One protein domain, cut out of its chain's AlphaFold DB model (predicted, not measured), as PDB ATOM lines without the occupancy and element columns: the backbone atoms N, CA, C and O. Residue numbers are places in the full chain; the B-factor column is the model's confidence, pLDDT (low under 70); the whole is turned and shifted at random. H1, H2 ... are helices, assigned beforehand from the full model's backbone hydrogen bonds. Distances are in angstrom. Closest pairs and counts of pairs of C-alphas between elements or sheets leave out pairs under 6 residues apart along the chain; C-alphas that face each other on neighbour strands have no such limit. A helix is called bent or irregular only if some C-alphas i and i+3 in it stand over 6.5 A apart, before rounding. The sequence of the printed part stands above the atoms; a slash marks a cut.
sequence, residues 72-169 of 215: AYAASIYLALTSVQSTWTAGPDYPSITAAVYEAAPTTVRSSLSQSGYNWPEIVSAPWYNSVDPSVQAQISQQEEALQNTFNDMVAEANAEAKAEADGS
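AT A GLANCE: This is residues 72 to 169 of the 215 residues of an uncharacterized protein of Cadophora sp. DSE1049 (UniProt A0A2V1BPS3). One very long helix, H6, makes the long axis, with H1 side by side with its middle part, running opposite ways, and a small, loosely built head of four short helices, H2 to H5, at the end where H6 begins. The last residues of H6, 160 to 169, stick out alone beyond H1 at the other end. The printed part has 98 residues with six named helices, in the order H1 to H6, and no named strand; the class is all helix. It is loose, with a radius of gyration of the C-alphas of 17.5 A, and a rod in outline, spanning 60 by 26 by 25 A.

IN THESE COORDINATES: H6, residues 134 to 169, is the longest helix at 52.4 A, from C-alpha 134 at (-51.975, 42.713, -91.177) to C-alpha 169 at (-25.415, 19.311, -129.843). H1, residues 72 to 89, begins with C-alpha 72 at (-30.585, 37.625, -123.371) and is 25.4 A long. In the head are H2, residues 94 to 104, 15.5 A; H3, residues 107 to 116, 14.6 A; H4, residues 120 to 125, 8.4 A; and H5, residues 127 to 131, 8.4 A. H3 and H5 are neither bent nor irregular, but only just: C-alphas 108 and 111 are 6.4 A apart, and C-alphas 127 and 130 are 6.3 A apart.

HOW THE PARTS SIT: H6 touches H1 with residues 143 to 158 alone, at a shallow tilt of 19 degrees, opposite ways; the closest C-alphas, of Ile 77 and Met 154, are 6.1 A apart. H2 is close to H6 but not clearly touching, at a steep tilt of 56 degrees, with the C-alphas of Ile 97 and Val 136 closest at 6.0 A. H2 touches H5, where the closest C-alphas, of Ala 104 and Ser 131, are 5.9 A apart. H3 is close to H2 but not clearly touching, with the C-alphas of Tyr 102 and Arg 110 closest at 6.2 A. H4 and H6 are near each other, with 6 pairs of C-alphas within 10 A. H3 is apart from H6, and H5 and H6 are only just apart, at 8.4 A. In H1, H2, H4 and H6 every O i to N i+4 pair is within hydrogen-bond range; H3 has 4 of 6, and H5 has 0 of 1, with 1 of 2 O i to N i+3 pairs within range.

THE WHOLE: The C-alphas of Thr 107 and Ser 169, the two farthest apart, are 60.2 A apart. Residues 160 to 169 stand free; the body without them spans 45 by 25 by 25 A. The printed part has no cut, and the five links are tight. The mean pLDDT of the printed part is 81.6, and residues 72 to 77 and 165 to 169 are under 70.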
ATOM      1  N   ALA A  72     -29.182  37.658-122.969       61.84
ATOM      2  CA  ALA A  72     -30.585  37.625-123.371       61.84
ATOM      3  C   ALA A  72     -31.530  37.036-122.303       61.84
ATOM      4  O   ALA A  72     -32.605  37.589-122.095       61.84
ATOM      5  N   TYR A  73     -31.146  35.972-121.583       65.44
ATOM      6  CA  TYR A  73     -31.996  35.414-120.519       65.44
ATOM      7  C   TYR A  73     -32.070  36.346-119.314       65.44
ATOM      8  O   TYR A  73     -33.147  36.542-118.758       65.44
ATOM      9  N   ALA A  74     -30.948  36.965-118.939       66.31
ATOM     10  CA  ALA A  74     -30.929  37.950-117.863       66.31
ATOM     11  C   ALA A  74     -31.813  39.164-118.203       66.31
ATOM     12  O   ALA A  74     -32.584  39.614-117.356       66.31
ATOM     13  N   ALA A  75     -31.762  39.644-119.450       66.25
ATOM     14  CA  ALA A  75     -32.621  40.723-119.931       66.25
ATOM     15  C   ALA A  75     -34.111  40.334-119.912       66.25
ATOM     16  O   ALA A  75     -34.935  41.119-119.446       66.25
ATOM     17  N   SER A  76     -34.464  39.121-120.352       68.31
ATOM     18  CA  SER A  76     -35.849  38.629-120.318       68.31
ATOM     19  C   SER A  76     -36.384  38.466-118.894       68.31
ATOM     20  O   SER A  76     -37.500  38.896-118.615       68.31
ATOM     21  N   ILE A  77     -35.583  37.908-117.977       69.88
ATOM     22  CA  ILE A  77     -35.930  37.804-116.549       69.88
ATOM     23  C   ILE A  77     -36.170  39.202-115.968       69.88
ATOM     24  O   ILE A  77     -37.175  39.438-115.300       69.88
ATOM     25  N   TYR A  78     -35.274  40.150-116.257       70.06
ATOM     26  CA  TYR A  78     -35.400  41.523-115.778       70.06
ATOM     27  C   TYR A  78     -36.661  42.216-116.311       70.06
ATOM     28  O   TYR A  78     -37.375  42.875-115.553       70.06
ATOM     29  N   LEU A  79     -36.972  42.049-117.600       70.56
ATOM     30  CA  LEU A  79     -38.185  42.598-118.208       70.56
ATOM     31  C   LEU A  79     -39.457  41.993-117.604       70.56
ATOM     32  O   LEU A  79     -40.394  42.735-117.320       70.56
ATOM     33  N   ALA A  80     -39.482  40.679-117.365       72.25
ATOM     34  CA  ALA A  80     -40.614  40.006-116.733       72.25
ATOM     35  C   ALA A  80     -40.860  40.535-115.310       72.25
ATOM     36  O   ALA A  80     -41.978  40.930-114.982       72.25
ATOM     37  N   LEU A  81     -39.803  40.642-114.498       74.44
ATOM     38  CA  LEU A  81     -39.882  41.217-113.151       74.44
ATOM     39  C   LEU A  81     -40.356  42.673-113.171       74.44
ATOM     40  O   LEU A  81     -41.253  43.049-112.418       74.44
ATOM     41  N   THR A  82     -39.800  43.476-114.080       71.94
ATOM     42  CA  THR A  82     -40.203  44.878-114.258       71.94
ATOM     43  C   THR A  82     -41.676  44.980-114.651       71.94
ATOM     44  O   THR A  82     -42.382  45.856-114.158       71.94
ATOM     45  N   SER A  83     -42.170  44.068-115.493       77.69
ATOM     46  CA  SER A  83     -43.578  44.029-115.893       77.69
ATOM     47  C   SER A  83     -44.498  43.735-114.711       77.69
ATOM     48  O   SER A  83     -45.455  44.477-114.507       77.69
ATOM     49  N   VAL A  84     -44.208  42.699-113.915       76.50
ATOM     50  CA  VAL A  84     -45.013  42.353-112.727       76.50
ATOM     51  C   VAL A  84     -45.046  43.524-111.748       76.50
ATOM     52  O   VAL A  84     -46.115  43.936-111.295       76.50
ATOM     53  N   GLN A  85     -43.888  44.133-111.494       79.12
ATOM     54  CA  GLN A  85     -43.786  45.302-110.626       79.12
ATOM     55  C   GLN A  85     -44.574  46.501-111.176       79.12
ATOM     56  O   GLN A  85     -45.260  47.195-110.423       79.12
ATOM     57  N   SER A  86     -44.508  46.752-112.485       76.31
ATOM     58  CA  SER A  86     -45.271  47.826-113.123       76.31
ATOM     59  C   SER A  86     -46.775  47.587-113.014       76.31
ATOM     60  O   SER A  86     -47.517  48.531-112.763       76.31
ATOM     61  N   THR A  87     -47.239  46.348-113.184       80.50
ATOM     62  CA  THR A  87     -48.658  46.004-113.030       80.50
ATOM     63  C   THR A  87     -49.130  46.243-111.602       80.50
ATOM     64  O   THR A  87     -50.195  46.823-111.406       80.50
ATOM     65  N   TRP A  88     -48.335  45.846-110.610       80.38
ATOM     66  CA  TRP A  88     -48.691  46.054-109.212       80.38
ATOM     67  C   TRP A  88     -48.717  47.537-108.829       80.38
ATOM     68  O   TRP A  88     -49.700  48.006-108.261       80.38
ATOM     69  N   THR A  89     -47.681  48.297-109.195       81.94
ATOM     70  CA  THR A  89     -47.596  49.740-108.892       81.94
ATOM     71  C   THR A  89     -48.648  50.579-109.623       81.94
ATOM     72  O   THR A  89     -49.060  51.619-109.113       81.94
ATOM     73  N   ALA A  90     -49.123  50.125-110.788       81.62
ATOM     74  CA  ALA A  90     -50.262  50.716-111.495       81.62
ATOM     75  C   ALA A  90     -51.629  50.227-110.973       81.62
ATOM     76  O   ALA A  90     -52.670  50.709-111.425       81.62
ATOM     77  N   GLY A  91     -51.640  49.258-110.055       76.75
ATOM     78  CA  GLY A  91     -52.849  48.673-109.496       76.75
ATOM     79  C   GLY A  91     -53.612  49.638-108.578       76.75
ATOM     80  O   GLY A  91     -53.015  50.521-107.957       76.75
ATOM     81  N   PRO A  92     -54.938  49.458-108.438       83.50
ATOM     82  CA  PRO A  92     -55.785  50.342-107.632       83.50
ATOM     83  C   PRO A  92     -55.482  50.281-106.128       83.50
ATOM     84  O   PRO A  92     -55.741  51.249-105.417       83.50
ATOM     85  N   ASP A  93     -54.905  49.176-105.652       83.44
ATOM     86  CA  ASP A  93     -54.569  48.971-104.239       83.44
ATOM     87  C   ASP A  93     -53.220  49.599-103.851       83.44
ATOM     88  O   ASP A  93     -52.926  49.793-102.674       83.44
ATOM     89  N   TYR A  94     -52.369  49.952-104.817       84.56
ATOM     90  CA  TYR A  94     -51.030  50.459-104.510       84.56
ATOM     91  C   TYR A  94     -51.036  51.783-103.713       84.56
ATOM     92  O   TYR A  94     -50.288  51.899-102.733       84.56
ATOM     93  N   PRO A  95     -51.895  52.775-104.026       87.88
ATOM     94  CA  PRO A  95     -52.011  53.989-103.217       87.88
ATOM     95  C   PRO A  95     -52.479  53.733-101.778       87.88
ATOM     96  O   PRO A  95     -51.996  54.389-100.858       87.88
ATOM     97  N   SER A  96     -53.401  52.788-101.556       87.81
ATOM     98  CA  SER A  96     -53.899  52.488-100.204       87.81
ATOM     99  C   SER A  96     -52.843  51.766 -99.368       87.81
ATOM    100  O   SER A  96     -52.623  52.129 -98.212       87.81
ATOM    101  N   ILE A  97     -52.118  50.823 -99.974       88.75
ATOM    102  CA  ILE A  97     -50.987  50.122 -99.355       88.75
ATOM    103  C   ILE A  97     -49.892  51.117 -98.952       88.75
ATOM    104  O   ILE A  97     -49.452  51.135 -97.802       88.75
ATOM    105  N   THR A  98     -49.463  51.981 -99.877       90.50
ATOM    106  CA  THR A  98     -48.402  52.967 -99.607       90.50
ATOM    107  C   THR A  98     -48.815  53.985 -98.545       90.50
ATOM    108  O   THR A  98     -48.009  54.297 -97.671       90.50
ATOM    109  N   ALA A  99     -50.073  54.436 -98.535       90.12
ATOM    110  CA  ALA A  99     -50.594  55.308 -97.483       90.12
ATOM    111  C   ALA A  99     -50.576  54.636 -96.099       90.12
ATOM    112  O   ALA A  99     -50.113  55.238 -95.131       90.12
ATOM    113  N   ALA A 100     -51.017  53.377 -95.999       91.81
ATOM    114  CA  ALA A 100     -50.997  52.631 -94.741       91.81
ATOM    115  C   ALA A 100     -49.566  52.442 -94.208       91.81
ATOM    116  O   ALA A 100     -49.307  52.613 -93.016       91.81
ATOM    117  N   VAL A 101     -48.619  52.149 -95.101       92.56
ATOM    118  CA  VAL A 101     -47.195  52.015 -94.760       92.56
ATOM    119  C   VAL A 101     -46.602  53.353 -94.327       92.56
ATOM    120  O   VAL A 101     -45.884  53.407 -93.330       92.56
ATOM    121  N   TYR A 102     -46.923  54.441 -95.029       92.81
ATOM    122  CA  TYR A 102     -46.478  55.787 -94.669       92.81
ATOM    123  C   TYR A 102     -46.980  56.206 -93.284       92.81
ATOM    124  O   TYR A 102     -46.222  56.780 -92.500       92.81
ATOM    125  N   GLU A 103     -48.233  55.891 -92.951       92.81
ATOM    126  CA  GLU A 103     -48.793  56.219 -91.641       92.81
ATOM    127  C   GLU A 103     -48.234  55.353 -90.509       92.81
ATOM    128  O   GLU A 103     -48.017  55.850 -89.403       92.81
ATOM    129  N   ALA A 104     -47.905  54.091 -90.770       92.81
ATOM    130  CA  ALA A 104     -47.223  53.253 -89.786       92.81
ATOM    131  C   ALA A 104     -45.736  53.620 -89.609       92.81
ATOM    132  O   ALA A 104     -45.141  53.322 -88.570       92.81
ATOM    133  N   ALA A 105     -45.118  54.260 -90.606       93.31
ATOM    134  CA  ALA A 105     -43.695  54.566 -90.586       93.31
ATOM    135  C   ALA A 105     -43.334  55.633 -89.530       93.31
ATOM    136  O   ALA A 105     -44.024  56.656 -89.407       93.31
ATOM    137  N   PRO A 106     -42.198  55.470 -88.815       93.75
ATOM    138  CA  PRO A 106     -41.636  56.509 -87.962       93.75
ATOM    139  C   PRO A 106     -41.381  57.797 -88.746       93.75
ATOM    140  O   PRO A 106     -40.978  57.767 -89.911       93.75
ATOM    141  N   THR A 107     -41.539  58.948 -88.095       91.62
ATOM    142  CA  THR A 107     -41.358  60.267 -88.730       91.62
ATOM    143  C   THR A 107     -39.977  60.451 -89.361       91.62
ATOM    144  O   THR A 107     -39.857  61.126 -90.380       91.62
ATOM    145  N   THR A 108     -38.950  59.804 -88.806       88.44
ATOM    146  CA  THR A 108     -37.580  59.788 -89.337       88.44
ATOM    147  C   THR A 108     -37.448  59.059 -90.677       88.44
ATOM    148  O   THR A 108     -36.523  59.353 -91.427       88.44
ATOM    149  N   VAL A 109     -38.361  58.134 -90.989       88.19
ATOM    150  CA  VAL A 109     -38.361  57.318 -92.217       88.19
ATOM    151  C   VAL A 109     -39.333  57.879 -93.260       88.19
ATOM    152  O   VAL A 109     -39.072  57.782 -94.457       88.19
ATOM    153  N   ARG A 110     -40.419  58.545 -92.834       88.31
ATOM    154  CA  ARG A 110     -41.420  59.168 -93.726       88.31
ATOM    155  C   ARG A 110     -40.809  60.140 -94.747       88.31
ATOM    156  O   ARG A 110     -41.228  60.173 -95.906       88.31
ATOM    157  N   SER A 111     -39.795  60.912 -94.352       82.06
ATOM    158  CA  SER A 111     -39.069  61.803 -95.270       82.06
ATOM    159  C   SER A 111     -38.371  61.027 -96.391       82.06
ATOM    160  O   SER A 111     -38.470  61.413 -97.551       82.06
ATOM    161  N   SER A 112     -37.738  59.898 -96.068       82.19
ATOM    162  CA  SER A 112     -37.111  59.021 -97.060       82.19
ATOM    163  C   SER A 112     -38.150  58.404 -97.997       82.19
ATOM    164  O   SER A 112     -37.981  58.466 -99.212       82.19
ATOM    165  N   LEU A 113     -39.271  57.909 -97.457       81.12
ATOM    166  CA  LEU A 113     -40.347  57.306 -98.258       81.12
ATOM    167  C   LEU A 113     -40.956  58.287 -99.268       81.12
ATOM    168  O   LEU A 113     -41.244  57.920-100.404       81.12
ATOM    169  N   SER A 114     -41.134  59.548 -98.868       80.75
ATOM    170  CA  SER A 114     -41.704  60.588 -99.736       80.75
ATOM    171  C   SER A 114     -40.732  61.115-100.797       80.75
ATOM    172  O   SER A 114     -41.175  61.515-101.870       80.75
ATOM    173  N   GLN A 115     -39.422  61.118-100.524       77.69
ATOM    174  CA  GLN A 115     -38.407  61.642-101.448       77.69
ATOM    175  C   GLN A 115     -37.832  60.571-102.378       77.69
ATOM    176  O   GLN A 115     -37.633  60.824-103.565       77.69
ATOM    177  N   SER A 116     -37.563  59.385-101.836       78.06
ATOM    178  CA  SER A 116     -36.862  58.291-102.519       78.06
ATOM    179  C   SER A 116     -37.802  57.167-102.960       78.06
ATOM    180  O   SER A 116     -37.395  56.298-103.726       78.06
ATOM    181  N   GLY A 117     -39.059  57.187-102.509       83.88
ATOM    182  CA  GLY A 117     -40.036  56.133-102.762       83.88
ATOM    183  C   GLY A 117     -39.953  54.980-101.759       83.88
ATOM    184  O   GLY A 117     -39.308  55.067-100.715       83.88
ATOM    185  N   TYR A 118     -40.643  53.886-102.078       83.25
ATOM    186  CA  TYR A 118     -40.786  52.729-101.194       83.25
ATOM    187  C   TYR A 118     -39.756  51.654-101.557       83.25
ATOM    188  O   TYR A 118     -39.863  51.006-102.600       83.25
ATOM    189  N   ASN A 119     -38.750  51.477-100.697       85.12
ATOM    190  CA  ASN A 119     -37.797  50.369-100.763       85.12
ATOM    191  C   ASN A 119     -38.358  49.182 -99.970       85.12
ATOM    192  O   ASN A 119     -38.122  49.068 -98.765       85.12
ATOM    193  N   TRP A 120     -39.155  48.332-100.620       81.25
ATOM    194  CA  TRP A 120     -39.901  47.277 -99.930       81.25
ATOM    195  C   TRP A 120     -39.030  46.310 -99.124       81.25
ATOM    196  O   TRP A 120     -39.370  46.113 -97.962       81.25
ATOM    197  N   PRO A 121     -37.883  45.803 -99.623       81.06
ATOM    198  CA  PRO A 121     -36.994  44.951 -98.826       81.06
ATOM    199  C   PRO A 121     -36.546  45.570 -97.492       81.06
ATOM    200  O   PRO A 121     -36.446  44.883 -96.474       81.06
ATOM    201  N   GLU A 122     -36.288  46.878 -97.472       83.81
ATOM    202  CA  GLU A 122     -35.914  47.605 -96.253       83.81
ATOM    203  C   GLU A 122     -37.124  47.843 -95.345       83.81
ATOM    204  O   GLU A 122     -37.018  47.736 -94.126       83.81
ATOM    205  N   ILE A 123     -38.289  48.116 -95.934       88.75
ATOM    206  CA  ILE A 123     -39.542  48.311 -95.202       88.75
ATOM    207  C   ILE A 123     -39.959  47.018 -94.501       88.75
ATOM    208  O   ILE A 123     -40.149  47.036 -93.290       88.75
ATOM    209  N   VAL A 124     -40.062  45.895 -95.219       88.81
ATOM    210  CA  VAL A 124     -40.572  44.626 -94.661       88.81
ATOM    211  C   VAL A 124     -39.644  44.022 -93.608       88.81
ATOM    212  O   VAL A 124     -40.096  43.293 -92.728       88.81
ATOM    213  N   SER A 125     -38.349  44.346 -93.657       88.00
ATOM    214  CA  SER A 125     -37.369  43.928 -92.647       88.00
ATOM    215  C   SER A 125     -37.288  44.875 -91.444       88.00
ATOM    216  O   SER A 125     -36.664  44.536 -90.433       88.00
ATOM    217  N   ALA A 126     -37.915  46.052 -91.510       89.75
ATOM    218  CA  ALA A 126     -37.841  47.030 -90.441       89.75
ATOM    219  C   ALA A 126     -38.738  46.649 -89.245       89.75
ATOM    220  O   ALA A 126     -39.894  46.267 -89.428       89.75
ATOM    221  N   PRO A 127     -38.290  46.854 -87.991       92.94
ATOM    222  CA  PRO A 127     -39.085  46.498 -86.810       92.94
ATOM    223  C   PRO A 127     -40.454  47.188 -86.725       92.94
ATOM    224  O   PRO A 127     -41.401  46.615 -86.185       92.94
ATOM    225  N   TRP A 128     -40.563  48.413 -87.256       93.44
ATOM    226  CA  TRP A 128     -41.794  49.211 -87.245       93.44
ATOM    227  C   TRP A 128     -42.857  48.690 -88.217       93.44
ATOM    228  O   TRP A 128     -44.036  48.989 -88.041       93.44
ATOM    229  N   TYR A 129     -42.476  47.876 -89.202       93.44
ATOM    230  CA  TYR A 129     -43.407  47.328 -90.185       93.44
ATOM    231  C   TYR A 129     -44.470  46.425 -89.553       93.44
ATOM    232  O   TYR A 129     -45.603  46.396 -90.015       93.44
ATOM    233  N   ASN A 130     -44.165  45.801 -88.410       93.31
ATOM    234  CA  ASN A 130     -45.138  45.026 -87.633       93.31
ATOM    235  C   ASN A 130     -46.341  45.858 -87.141       93.31
ATOM    236  O   ASN A 130     -47.332  45.286 -86.698       93.31
ATOM    237  N   SER A 131     -46.251  47.194 -87.174       92.75
ATOM    238  CA  SER A 131     -47.357  48.107 -86.847       92.75
ATOM    239  C   SER A 131     -48.258  48.437 -88.045       92.75
ATOM    240  O   SER A 131     -49.294  49.069 -87.857       92.75
ATOM    241  N   VAL A 132     -47.886  48.030 -89.264       93.44
ATOM    242  CA  VAL A 132     -48.751  48.106 -90.451       93.44
ATOM    243  C   VAL A 132     -49.907  47.120 -90.288       93.44
ATOM    244  O   VAL A 132     -49.729  46.051 -89.709       93.44
ATOM    245  N   ASP A 133     -51.082  47.456 -90.818       93.81
ATOM    246  CA  ASP A 133     -52.242  46.566 -90.769       93.81
ATOM    247  C   ASP A 133     -51.922  45.173 -91.366       93.81
ATOM    248  O   ASP A 133     -51.362  45.097 -92.467       93.81
ATOM    249  N   PRO A 134     -52.276  44.061 -90.692       93.19
ATOM    250  CA  PRO A 134     -51.975  42.713 -91.177       93.19
ATOM    251  C   PRO A 134     -52.531  42.398 -92.573       93.19
ATOM    252  O   PRO A 134     -51.929  41.608 -93.299       93.19
ATOM    253  N   SER A 135     -53.654  43.004 -92.976       91.81
ATOM    254  CA  SER A 135     -54.203  42.827 -94.328       91.81
ATOM    255  C   SER A 135     -53.296  43.441 -95.395       91.81
ATOM    256  O   SER A 135     -53.056  42.817 -96.427       91.81
ATOM    257  N   VAL A 136     -52.707  44.605 -95.110       91.69
ATOM    258  CA  VAL A 136     -51.735  45.272 -95.987       91.69
ATOM    259  C   VAL A 136     -50.435  44.469 -96.046       91.69
ATOM    260  O   VAL A 136     -49.871  44.292 -97.126       91.69
ATOM    261  N   GLN A 137     -49.984  43.916 -94.914       91.12
ATOM    262  CA  GLN A 137     -48.824  43.018 -94.893       91.12
ATOM    263  C   GLN A 137     -49.054  41.771 -95.760       91.12
ATOM    264  O   GLN A 137     -48.189  41.394 -96.550       91.12
ATOM    265  N   ALA A 138     -50.241  41.161 -95.674       90.31
ATOM    266  CA  ALA A 138     -50.603  40.009 -96.495       90.31
ATOM    267  C   ALA A 138     -50.635  40.349 -97.994       90.31
ATOM    268  O   ALA A 138     -50.139  39.568 -98.805       90.31
ATOM    269  N   GLN A 139     -51.164  41.518 -98.369       88.62
ATOM    270  CA  GLN A 139     -51.146  41.983 -99.760       88.62
ATOM    271  C   GLN A 139     -49.717  42.162-100.284       88.62
ATOM    272  O   GLN A 139     -49.425  41.727-101.395       88.62
ATOM    273  N   ILE A 140     -48.819  42.760 -99.497       88.44
ATOM    274  CA  ILE A 140     -47.407  42.928 -99.879       88.44
ATOM    275  C   ILE A 140     -46.730  41.558-100.038       88.44
ATOM    276  O   ILE A 140     -46.078  41.312-101.051       88.44
ATOM    277  N   SER A 141     -46.954  40.634 -99.101       87.31
ATOM    278  CA  SER A 141     -46.386  39.281 -99.159       87.31
ATOM    279  C   SER A 141     -46.849  38.486-100.389       87.31
ATOM    280  O   SER A 141     -46.034  37.822-101.025       87.31
ATOM    281  N   GLN A 142     -48.120  38.598-100.790       85.75
ATOM    282  CA  GLN A 142     -48.618  37.961-102.021       85.75
ATOM    283  C   GLN A 142     -47.906  38.478-103.280       85.75
ATOM    284  O   GLN A 142     -47.695  37.728-104.231       85.75
ATOM    285  N   GLN A 143     -47.525  39.755-103.299       82.62
ATOM    286  CA  GLN A 143     -46.804  40.348-104.427       82.62
ATOM    287  C   GLN A 143     -45.345  39.899-104.462       82.62
ATOM    288  O   GLN A 143     -44.828  39.579-105.532       82.62
ATOM    289  N   GLU A 144     -44.699  39.809-103.298       82.56
ATOM    290  CA  GLU A 144     -43.367  39.213-103.170       82.56
ATOM    291  C   GLU A 144     -43.348  37.772-103.683       82.56
ATOM    292  O   GLU A 144     -42.456  37.393-104.445       82.56
ATOM    293  N   GLU A 145     -44.367  36.989-103.334       82.56
ATOM    294  CA  GLU A 145     -44.522  35.619-103.814       82.56
ATOM    295  C   GLU A 145     -44.721  35.569-105.337       82.56
ATOM    296  O   GLU A 145     -44.060  34.786-106.019       82.56
ATOM    297  N   ALA A 146     -45.562  36.439-105.904       80.19
ATOM    298  CA  ALA A 146     -45.771  36.511-107.352       80.19
ATOM    299  C   ALA A 146     -44.480  36.863-108.117       80.19
ATOM    300  O   ALA A 146     -44.180  36.259-109.156       80.19
ATOM    301  N   LEU A 147     -43.682  37.797-107.592       78.75
ATOM    302  CA  LEU A 147     -42.381  38.168-108.153       78.75
ATOM    303  C   LEU A 147     -41.373  37.019-108.059       78.75
ATOM    304  O   LEU A 147     -40.683  36.723-109.038       78.75
ATOM    305  N   GLN A 148     -41.312  36.341-106.913       78.69
ATOM    306  CA  GLN A 148     -40.421  35.202-106.712       78.69
ATOM    307  C   GLN A 148     -40.801  34.014-107.604       78.69
ATOM    308  O   GLN A 148     -39.916  33.368-108.166       78.69
ATOM    309  N   ASN A 149     -42.095  33.746-107.782       81.19
ATOM    310  CA  ASN A 149     -42.587  32.700-108.679       81.19
ATOM    311  C   ASN A 149     -42.236  33.018-110.134       81.19
ATOM    312  O   ASN A 149     -41.630  32.188-110.802       81.19
ATOM    313  N   THR A 150     -42.479  34.255-110.580       79.50
ATOM    314  CA  THR A 150     -42.088  34.708-111.928       79.50
ATOM    315  C   THR A 150     -40.584  34.544-112.159       79.50
ATOM    316  O   THR A 150     -40.156  34.077-113.214       79.50
ATOM    317  N   PHE A 151     -39.764  34.899-111.167       79.81
ATOM    318  CA  PHE A 151     -38.322  34.687-111.234       79.81
ATOM    319  C   PHE A 151     -37.968  33.201-111.375       79.81
ATOM    320  O   PHE A 151     -37.200  32.833-112.265       79.81
ATOM    321  N   ASN A 152     -38.525  32.349-110.512       79.00
ATOM    322  CA  ASN A 152     -38.248  30.915-110.504       79.00
ATOM    323  C   ASN A 152     -38.653  30.247-111.825       79.00
ATOM    324  O   ASN A 152     -37.880  29.444-112.350       79.00
ATOM    325  N   ASP A 153     -39.809  30.611-112.378       81.81
ATOM    326  CA  ASP A 153     -40.321  30.076-113.641       81.81
ATOM    327  C   ASP A 153     -39.394  30.434-114.807       81.81
ATOM    328  O   ASP A 153     -38.941  29.551-115.537       81.81
ATOM    329  N   MET A 154     -39.008  31.708-114.924       79.06
ATOM    330  CA  MET A 154     -38.099  32.168-115.981       79.06
ATOM    331  C   MET A 154     -36.703  31.539-115.864       79.06
ATOM    332  O   MET A 154     -36.052  31.235-116.865       79.06
ATOM    333  N   VAL A 155     -36.221  31.324-114.638       76.81
ATOM    334  CA  VAL A 155     -34.958  30.617-114.387       76.81
ATOM    335  C   VAL A 155     -35.059  29.144-114.772       76.81
ATOM    336  O   VAL A 155     -34.117  28.593-115.351       76.81
ATOM    337  N   ALA A 156     -36.170  28.487-114.442       80.31
ATOM    338  CA  ALA A 156     -36.404  27.093-114.798       80.31
ATOM    339  C   ALA A 156     -36.474  26.921-116.321       80.31
ATOM    340  O   ALA A 156     -35.827  26.017-116.856       80.31
ATOM    341  N   GLU A 157     -37.171  27.820-117.017       79.62
ATOM    342  CA  GLU A 157     -37.256  27.853-118.478       79.62
ATOM    343  C   GLU A 157     -35.877  28.060-119.119       79.62
ATOM    344  O   GLU A 157     -35.446  27.241-119.936       79.62
ATOM    345  N   ALA A 158     -35.114  29.060-118.666       73.62
ATOM    346  CA  ALA A 158     -33.761  29.313-119.165       73.62
ATOM    347  C   ALA A 158     -32.828  28.098-118.984       73.62
ATOM    348  O   ALA A 158     -32.033  27.771-119.870       73.62
ATOM    349  N   ASN A 159     -32.929  27.392-117.853       75.69
ATOM    350  CA  ASN A 159     -32.158  26.172-117.604       75.69
ATOM    351  C   ASN A 159     -32.644  24.971-118.439       75.69
ATOM    352  O   ASN A 159     -31.834  24.118-118.816       75.69
ATOM    353  N   ALA A 160     -33.941  24.875-118.736       78.31
ATOM    354  CA  ALA A 160     -34.488  23.817-119.583       78.31
ATOM    355  C   ALA A 160     -34.015  23.964-121.037       78.31
ATOM    356  O   ALA A 160     -33.568  22.985-121.642       78.31
ATOM    357  N   GLU A 161     -34.029  25.184-121.574       72.06
ATOM    358  CA  GLU A 161     -33.515  25.482-122.916       72.06
ATOM    359  C   GLU A 161     -32.010  25.243-123.020       72.06
ATOM    360  O   GLU A 161     -31.535  24.611-123.965       72.06
ATOM    361  N   ALA A 162     -31.263  25.668-122.000       70.19
ATOM    362  CA  ALA A 162     -29.837  25.403-121.875       70.19
ATOM    363  C   ALA A 162     -29.494  23.914-122.021       70.19
ATOM    364  O   ALA A 162     -28.560  23.540-122.737       70.19
ATOM    365  N   LYS A 163     -30.270  23.061-121.348       72.44
ATOM    366  CA  LYS A 163     -30.106  21.611-121.394       72.44
ATOM    367  C   LYS A 163     -30.507  21.029-122.751       72.44
ATOM    368  O   LYS A 163     -29.802  20.167-123.268       72.44
ATOM    369  N   ALA A 164     -31.589  21.524-123.354       74.38
ATOM    370  CA  ALA A 164     -32.027  21.091-124.679       74.38
ATOM    371  C   ALA A 164     -30.979  21.386-125.770       74.38
ATOM    372  O   ALA A 164     -30.765  20.558-126.658       74.38
ATOM    373  N   GLU A 165     -30.279  22.522-125.692       68.19
ATOM    374  CA  GLU A 165     -29.169  22.849-126.598       68.19
ATOM    375  C   GLU A 165     -27.958  21.922-126.399       68.19
ATOM    376  O   GLU A 165     -27.361  21.469-127.381       68.19
ATOM    377  N   ALA A 166     -27.618  21.593-125.148       66.81
ATOM    378  CA  ALA A 166     -26.536  20.658-124.835       66.81
ATOM    379  C   ALA A 166     -26.825  19.241-125.370       66.81
ATOM    380  O   ALA A 166     -25.967  18.629-126.013       66.81
ATOM    381  N   ASP A 167     -28.056  18.753-125.191       65.31
ATOM    382  CA  ASP A 167     -28.487  17.433-125.663       65.31
ATOM    383  C   ASP A 167     -28.657  17.392-127.198       65.31
ATOM    384  O   ASP A 167     -28.370  16.379-127.847       65.31
ATOM    385  N   GLY A 168     -29.075  18.506-127.812       57.22
ATOM    386  CA  GLY A 168     -29.176  18.663-129.266       57.22
ATOM    387  C   GLY A 168     -27.815  18.695-129.972       57.22
ATOM    388  O   GLY A 168     -27.678  18.149-131.070       57.22
ATOM    389  N   SER A 169     -26.789  19.258-129.325       50.22
ATOM    390  CA  SER A 169     -25.415  19.311-129.843       50.22
ATOM    391  C   SER A 169     -24.780  17.917-129.978       50.22
ATOM    392  O   SER A 169     -24.071  17.640-130.948       50.22
TER     393      SER A 169